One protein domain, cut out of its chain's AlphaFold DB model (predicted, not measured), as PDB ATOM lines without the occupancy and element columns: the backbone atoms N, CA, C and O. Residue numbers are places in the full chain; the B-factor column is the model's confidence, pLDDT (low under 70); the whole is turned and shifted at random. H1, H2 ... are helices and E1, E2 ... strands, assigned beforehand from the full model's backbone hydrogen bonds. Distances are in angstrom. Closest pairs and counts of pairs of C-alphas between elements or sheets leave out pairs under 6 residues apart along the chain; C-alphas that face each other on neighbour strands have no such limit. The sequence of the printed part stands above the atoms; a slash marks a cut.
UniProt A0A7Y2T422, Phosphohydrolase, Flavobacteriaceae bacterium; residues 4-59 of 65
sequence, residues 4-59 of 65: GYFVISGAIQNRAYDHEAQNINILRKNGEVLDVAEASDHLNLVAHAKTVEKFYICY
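Overview. This is residues 4 to 59 of the 65 residues of the protein "Phosphohydrolase" of Flavobacteriaceae bacterium (UniProt A0A7Y2T422). This long thin rod has the antiparallel ribbon E1-E4 at one end, the antiparallel hairpin E2-E3 at the other, and short helices H1 and H2 leading back. The printed part has 56 residues; two named helices and four named strands run E1 E2 E3 H1 H2 E4, class mixed. It is extended, radius of gyration of the C-alphas 17.9 A, spans 61 by 19 by 13 A.

Along the chain. Find C-alpha 8 at (45.573, 24.154, -17.658); there E1, residues 8 to 14, begins its 19.2 A. E4, residues 52 to 58, runs 19.1 A to (42.352, 24.957, -21.532). Between come E2, 25 to 27, E3, 33 to 35, H1, 36 to 39, and H2, 44 to 49.

Arrangement. Across E1 and E4, N 12 and O 54 are within hydrogen-bond range, 2.8 A; across hairpin E2-E3, N 26 and O 34, 2.8 A. H1 and H2 are close but not clearly touching, closest C-alphas 37 and 45, 5.8 A. H2 has every O i to N i+4 pair within range; H1 is too short.

Size, cuts and confidence. The printed part has no cut and no long link; residues 40 to 50 are among 19 with pLDDT under 70.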
ATOM      1  N   GLY A   4      53.139  20.961 -20.384       68.31
ATOM      2  CA  GLY A   4      52.530  21.222 -19.076       68.31
ATOM      3  C   GLY A   4      52.370  22.708 -18.734       68.31
ATOM      4  O   GLY A   4      51.525  23.044 -17.916       68.31
ATOM      5  N   TYR A   5      53.126  23.605 -19.378       73.75
ATOM      6  CA  TYR A   5      52.999  25.053 -19.162       73.75
ATOM      7  C   TYR A   5      51.806  25.670 -19.900       73.75
ATOM      8  O   TYR A   5      51.313  26.724 -19.508       73.75
ATOM      9  N   PHE A   6      51.349  25.024 -20.976       76.94
ATOM     10  CA  PHE A   6      50.314  25.559 -21.861       76.94
ATOM     11  C   PHE A   6      48.942  24.924 -21.642       76.94
ATOM     12  O   PHE A   6      47.939  25.466 -22.104       76.94
ATOM     13  N   VAL A   7      48.893  23.780 -20.956       84.06
ATOM     14  CA  VAL A   7      47.651  23.067 -20.669       84.06
ATOM     15  C   VAL A   7      47.274  23.272 -19.210       84.06
ATOM     16  O   VAL A   7      47.969  22.814 -18.308       84.06
ATOM     17  N   ILE A   8      46.144  23.936 -18.989       87.31
ATOM     18  CA  ILE A   8      45.573  24.154 -17.658       87.31
ATOM     19  C   ILE A   8      44.315  23.305 -17.561       87.31
ATOM     20  O   ILE A   8      43.429  23.408 -18.405       87.31
ATOM     21  N   SER A   9      44.209  22.479 -16.531       88.56
ATOM     22  CA  SER A   9      42.992  21.735 -16.229       88.56
ATOM     23  C   SER A   9      42.540  22.012 -14.803       88.56
ATOM     24  O   SER A   9      43.330  22.393 -13.938       88.56
ATOM     25  N   GLY A  10      41.247  21.847 -14.556       88.31
ATOM     26  CA  GLY A  10      40.690  22.060 -13.232       88.31
ATOM     27  C   GLY A  10      39.210  21.735 -13.157       88.31
ATOM     28  O   GLY A  10      38.585  21.310 -14.132       88.31
ATOM     29  N   ALA A  11      38.651  21.960 -11.975       87.88
ATOM     30  CA  ALA A  11      37.227  21.855 -11.712       87.88
ATOM     31  C   ALA A  11      36.716  23.195 -11.176       87.88
ATOM     32  O   ALA A  11      37.396  23.870 -10.404       87.88
ATOM     33  N   ILE A  12      35.518  23.584 -11.599       83.62
ATOM     34  CA  ILE A  12      34.785  24.723 -11.054       83.62
ATOM     35  C   ILE A  12      33.484  24.183 -10.491       83.62
ATOM     36  O   ILE A  12      32.739  23.495 -11.188       83.62
ATOM     37  N   GLN A  13      33.206  24.520  -9.240       79.88
ATOM     38  CA  GLN A  13      31.960  24.179  -8.576       79.88
ATOM     39  C   GLN A  13      31.124  25.448  -8.404       79.88
ATOM     40  O   GLN A  13      31.633  26.483  -7.979       79.88
ATOM     41  N   ASN A  14      29.842  25.381  -8.753       75.94
ATOM     42  CA  ASN A  14      28.876  26.433  -8.466       75.94
ATOM     43  C   ASN A  14      27.717  25.825  -7.676       75.94
ATOM     44  O   ASN A  14      27.040  24.917  -8.158       75.94
ATOM     45  N   ARG A  15      27.515  26.323  -6.458       69.81
ATOM     46  CA  ARG A  15      26.363  26.011  -5.621       69.81
ATOM     47  C   ARG A  15      25.586  27.308  -5.440       69.81
ATOM     48  O   ARG A  15      26.082  28.223  -4.793       69.81
ATOM     49  N   ALA A  16      24.416  27.404  -6.066       66.69
ATOM     50  CA  ALA A  16      23.664  28.656  -6.096       66.69
ATOM     51  C   ALA A  16      22.806  28.873  -4.837       66.69
ATOM     52  O   ALA A  16      22.463  30.013  -4.540       66.69
ATOM     53  N   TYR A  17      22.484  27.814  -4.084       68.12
ATOM     54  CA  TYR A  17      21.786  27.911  -2.798       68.12
ATOM     55  C   TYR A  17      22.288  26.850  -1.808       68.12
ATOM     56  O   TYR A  17      22.478  25.688  -2.178       68.12
ATOM     57  N   ASP A  18      22.504  27.232  -0.549       70.00
ATOM     58  CA  ASP A  18      22.863  26.313   0.535       70.00
ATOM     59  C   ASP A  18      21.858  26.431   1.682       70.00
ATOM     60  O   ASP A  18      21.864  27.408   2.426       70.00
ATOM     61  N   HIS A  19      21.007  25.419   1.831       65.25
ATOM     62  CA  HIS A  19      19.976  25.381   2.868       65.25
ATOM     63  C   HIS A  19      20.521  25.074   4.278       65.25
ATOM     64  O   HIS A  19      19.780  25.183   5.246       65.25
ATOM     65  N   GLU A  20      21.798  24.701   4.413       68.62
ATOM     66  CA  GLU A  20      22.435  24.456   5.719       68.62
ATOM     67  C   GLU A  20      23.168  25.699   6.254       68.62
ATOM     68  O   GLU A  20      23.514  25.761   7.433       68.62
ATOM     69  N   ALA A  21      23.437  26.692   5.397       67.44
ATOM     70  CA  ALA A  21      24.284  27.837   5.743       67.44
ATOM     71  C   ALA A  21      23.754  29.211   5.286       67.44
ATOM     72  O   ALA A  21      24.218  30.229   5.799       67.44
ATOM     73  N   GLN A  22      22.832  29.279   4.316       68.62
ATOM     74  CA  GLN A  22      22.406  30.522   3.650       68.62
ATOM     75  C   GLN A  22      20.885  30.603   3.437       68.62
ATOM     76  O   GLN A  22      20.398  30.998   2.377       68.62
ATOM     77  N   ASN A  23      20.135  30.243   4.471       75.38
ATOM     78  CA  ASN A  23      18.677  30.232   4.493       75.38
ATOM     79  C   ASN A  23      18.118  31.655   4.372       75.38
ATOM     80  O   ASN A  23      18.507  32.557   5.120       75.38
ATOM     81  N   ILE A  24      17.172  31.859   3.454       81.69
ATOM     82  CA  ILE A  24      16.453  33.129   3.318       81.69
ATOM     83  C   ILE A  24      15.068  32.952   3.931       81.69
ATOM     84  O   ILE A  24      14.206  32.297   3.353       81.69
ATOM     85  N   ASN A  25      14.844  33.572   5.087       85.88
ATOM     86  CA  ASN A  25      13.574  33.494   5.805       85.88
ATOM     87  C   ASN A  25      12.613  34.607   5.371       85.88
ATOM     88  O   ASN A  25      12.987  35.781   5.315       85.88
ATOM     89  N   ILE A  26      11.356  34.249   5.114       84.50
ATOM     90  CA  ILE A  26      10.291  35.163   4.696       84.50
ATOM     91  C   ILE A  26       9.230  35.240   5.794       84.50
ATOM     92  O   ILE A  26       8.622  34.232   6.148       84.50
ATOM     93  N   LEU A  27       8.964  36.453   6.291       88.56
ATOM     94  CA  LEU A  27       7.848  36.733   7.196       88.56
ATOM     95  C   LEU A  27       6.570  36.987   6.385       88.56
ATOM     96  O   LEU A  27       6.476  37.954   5.623       88.56
ATOM     97  N   ARG A  28       5.566  36.133   6.563       85.00
ATOM     98  CA  ARG A  28       4.249  36.281   5.941       85.00
ATOM     99  C   ARG A  28       3.346  37.210   6.754       85.00
ATOM    100  O   ARG A  28       3.541  37.455   7.941       85.00
ATOM    101  N   LYS A  29       2.293  37.712   6.099       86.81
ATOM    102  CA  LYS A  29       1.301  38.626   6.703       86.81
ATOM    103  C   LYS A  29       0.520  38.009   7.872       86.81
ATOM    104  O   LYS A  29      -0.039  38.750   8.670       86.81
ATOM    105  N   ASN A  30       0.473  36.680   7.962       89.44
ATOM    106  CA  ASN A  30      -0.109  35.931   9.079       89.44
ATOM    107  C   ASN A  30       0.834  35.832  10.299       89.44
ATOM    108  O   ASN A  30       0.433  35.266  11.311       89.44
ATOM    109  N   GLY A  31       2.058  36.369  10.219       88.50
ATOM    110  CA  GLY A  31       3.067  36.306  11.282       88.50
ATOM    111  C   GLY A  31       3.959  35.062  11.239       88.50
ATOM    112  O   GLY A  31       4.849  34.929  12.073       88.50
ATOM    113  N   GLU A  32       3.747  34.162  10.280       89.38
ATOM    114  CA  GLU A  32       4.546  32.950  10.100       89.38
ATOM    115  C   GLU A  32       5.869  33.259   9.389       89.38
ATOM    116  O   GLU A  32       5.902  34.046   8.438       89.38
ATOM    117  N   VAL A  33       6.952  32.627   9.838       86.62
ATOM    118  CA  VAL A  33       8.271  32.690   9.197       86.62
ATOM    119  C   VAL A  33       8.564  31.335   8.571       86.62
ATOM    120  O   VAL A  33       8.456  30.320   9.253       86.62
ATOM    121  N   LEU A  34       8.949  31.332   7.299       84.94
ATOM    122  CA  LEU A  34       9.303  30.120   6.561       84.94
ATOM    123  C   LEU A  34      10.489  30.368   5.627       84.94
ATOM    124  O   LEU A  34      10.735  31.512   5.227       84.94
ATOM    125  N   ASP A  35      11.208  29.309   5.265       79.38
ATOM    126  CA  ASP A  35      12.322  29.405   4.318       79.38
ATOM    127  C   ASP A  35      11.798  29.682   2.901       79.38
ATOM    128  O   ASP A  35      10.733  29.209   2.503       79.38
ATOM    129  N   VAL A  36      12.546  30.441   2.100       78.75
ATOM    130  CA  VAL A  36      12.194  30.744   0.707       78.75
ATOM    131  C   VAL A  36      12.024  29.480  -0.141       78.75
ATOM    132  O   VAL A  36      11.199  29.475  -1.053       78.75
ATOM    133  N   ALA A  37      12.757  28.404   0.162       72.44
ATOM    134  CA  ALA A  37      12.619  27.119  -0.513       72.44
ATOM    135  C   ALA A  37      11.285  26.432  -0.182       72.44
ATOM    136  O   ALA A  37      10.721  25.776  -1.051       72.44
ATOM    137  N   GLU A  38      10.757  26.625   1.030       76.00
ATOM    138  CA  GLU A  38       9.428  26.150   1.445       76.00
ATOM    139  C   GLU A  38       8.309  27.091   0.973       76.00
ATOM    140  O   GLU A  38       7.179  26.671   0.733       76.00
ATOM    141  N   ALA A  39       8.619  28.383   0.831       71.88
ATOM    142  CA  ALA A  39       7.681  29.417   0.405       71.88
ATOM    143  C   ALA A  39       7.442  29.429  -1.103       71.88
ATOM    144  O   ALA A  39       6.407  29.922  -1.557       71.88
ATOM    145  N   SER A  40       8.439  28.989  -1.869       66.00
ATOM    146  CA  SER A  40       8.428  28.996  -3.321       66.00
ATOM    147  C   SER A  40       7.701  27.761  -3.834       66.00
ATOM    148  O   SER A  40       8.263  26.672  -3.875       66.00
ATOM    149  N   ASP A  41       6.494  27.959  -4.361       62.62
ATOM    150  CA  ASP A  41       5.764  26.937  -5.129       62.62
ATOM    151  C   ASP A  41       6.559  26.437  -6.360       62.62
ATOM    152  O   ASP A  41       6.242  25.414  -6.969       62.62
ATOM    153  N   HIS A  42       7.617  27.158  -6.747       58.06
ATOM    154  CA  HIS A  42       8.546  26.761  -7.791       58.06
ATOM    155  C   HIS A  42       9.623  25.826  -7.214       58.06
ATOM    156  O   HIS A  42      10.554  26.282  -6.545       58.06
ATOM    157  N   LEU A  43       9.564  24.540  -7.579       55.66
ATOM    158  CA  LEU A  43      10.569  23.485  -7.323       55.66
ATOM    159  C   LEU A  43      12.019  23.812  -7.780       55.66
ATOM    160  O   LEU A  43      12.917  22.980  -7.652       55.66
ATOM    161  N   ASN A  44      12.280  25.008  -8.311       56.47
ATOM    162  CA  ASN A  44      13.572  25.397  -8.876       56.47
ATOM    163  C   ASN A  44      14.644  25.724  -7.830       56.47
ATOM    164  O   ASN A  44      15.823  25.545  -8.122       56.47
ATOM    165  N   LEU A  45      14.296  26.160  -6.614       59.75
ATOM    166  CA  LEU A  45      15.317  26.479  -5.600       59.75
ATOM    167  C   LEU A  45      16.086  25.231  -5.146       59.75
ATOM    168  O   LEU A  45      17.306  25.281  -5.001       59.75
ATOM    169  N   VAL A  46      15.405  24.086  -5.049       58.56
ATOM    170  CA  VAL A  46      16.044  22.783  -4.798       58.56
ATOM    171  C   VAL A  46      16.958  22.385  -5.965       58.56
ATOM    172  O   VAL A  46      18.053  21.866  -5.749       58.56
ATOM    173  N   ALA A  47      16.566  22.680  -7.209       57.59
ATOM    174  CA  ALA A  47      17.398  22.424  -8.387       57.59
ATOM    175  C   ALA A  47      18.660  23.311  -8.435       57.59
ATOM    176  O   ALA A  47      19.713  22.850  -8.876       57.59
ATOM    177  N   HIS A  48      18.582  24.549  -7.936       60.94
ATOM    178  CA  HIS A  48      19.721  25.465  -7.788       60.94
ATOM    179  C   HIS A  48      20.606  25.159  -6.566       60.94
ATOM    180  O   HIS A  48      21.769  25.569  -6.532       60.94
ATOM    181  N   ALA A  49      20.098  24.411  -5.583       62.78
ATOM    182  CA  ALA A  49      20.886  23.954  -4.442       62.78
ATOM    183  C   ALA A  49      21.881  22.837  -4.802       62.78
ATOM    184  O   ALA A  49      22.844  22.591  -4.070       62.78
ATOM    185  N   LYS A  50      21.670  22.161  -5.941       66.38
ATOM    186  CA  LYS A  50      22.580  21.128  -6.431       66.38
ATOM    187  C   LYS A  50      23.892  21.765  -6.880       66.38
ATOM    188  O   LYS A  50      23.916  22.559  -7.817       66.38
ATOM    189  N   THR A  51      24.992  21.365  -6.247       70.19
ATOM    190  CA  THR A  51      26.337  21.751  -6.678       70.19
ATOM    191  C   THR A  51      26.570  21.274  -8.108       70.19
ATOM    192  O   THR A  51      26.540  20.075  -8.396       70.19
ATOM    193  N   VAL A  52      26.791  22.220  -9.016       77.50
ATOM    194  CA  VAL A  52      27.187  21.943 -10.393       77.50
ATOM    195  C   VAL A  52      28.704  21.952 -10.446       77.50
ATOM    196  O   VAL A  52      29.322  23.001 -10.281       77.50
ATOM    197  N   GLU A  53      29.297  20.791 -10.697       82.31
ATOM    198  CA  GLU A  53      30.729  20.653 -10.943       82.31
ATOM    199  C   GLU A  53      30.998  20.607 -12.449       82.31
ATOM    200  O   GLU A  53      30.376  19.844 -13.192       82.31
ATOM    201  N   LYS A  54      31.911  21.458 -12.913       85.44
ATOM    202  CA  LYS A  54      32.352  21.528 -14.305       85.44
ATOM    203  C   LYS A  54      33.852  21.313 -14.367       85.44
ATOM    204  O   LYS A  54      34.618  22.128 -13.858       85.44
ATOM    205  N   PHE A  55      34.257  20.246 -15.038       89.38
ATOM    206  CA  PHE A  55      35.653  19.992 -15.370       89.38
ATOM    207  C   PHE A  55      36.010  20.738 -16.653       89.38
ATOM    208  O   PHE A  55      35.232  20.736 -17.608       89.38
ATOM    209  N   TYR A  56      37.172  21.383 -16.677       89.69
ATOM    210  CA  TYR A  56      37.652  22.108 -17.845       89.69
ATOM    211  C   TYR A  56      39.102  21.760 -18.160       89.69
ATOM    212  O   TYR A  56      39.891  21.399 -17.283       89.69
ATOM    213  N   ILE A  57      39.435  21.895 -19.441       89.19
ATOM    214  CA  ILE A  57      40.795  21.843 -19.959       89.19
ATOM    215  C   ILE A  57      40.967  23.001 -20.943       89.19
ATOM    216  O   ILE A  57      40.178  23.172 -21.872       89.19
ATOM    217  N   CYS A  58      41.972  23.828 -20.703       87.12
ATOM    218  CA  CYS A  58      42.352  24.957 -21.532       87.12
ATOM    219  C   CYS A  58      43.689  24.633 -22.184       87.12
ATOM    220  O   CYS A  58      44.632  24.239 -21.503       87.12
ATOM    221  N   TYR A  59      43.759  24.805 -23.497       87.44
ATOM    222  CA  TYR A  59      44.973  24.635 -24.283       87.44
ATOM    223  C   TYR A  59      45.000  25.680 -25.412       87.44
ATOM    224  O   TYR A  59      43.940  26.207 -25.777       87.44
TER     225      TYR A  59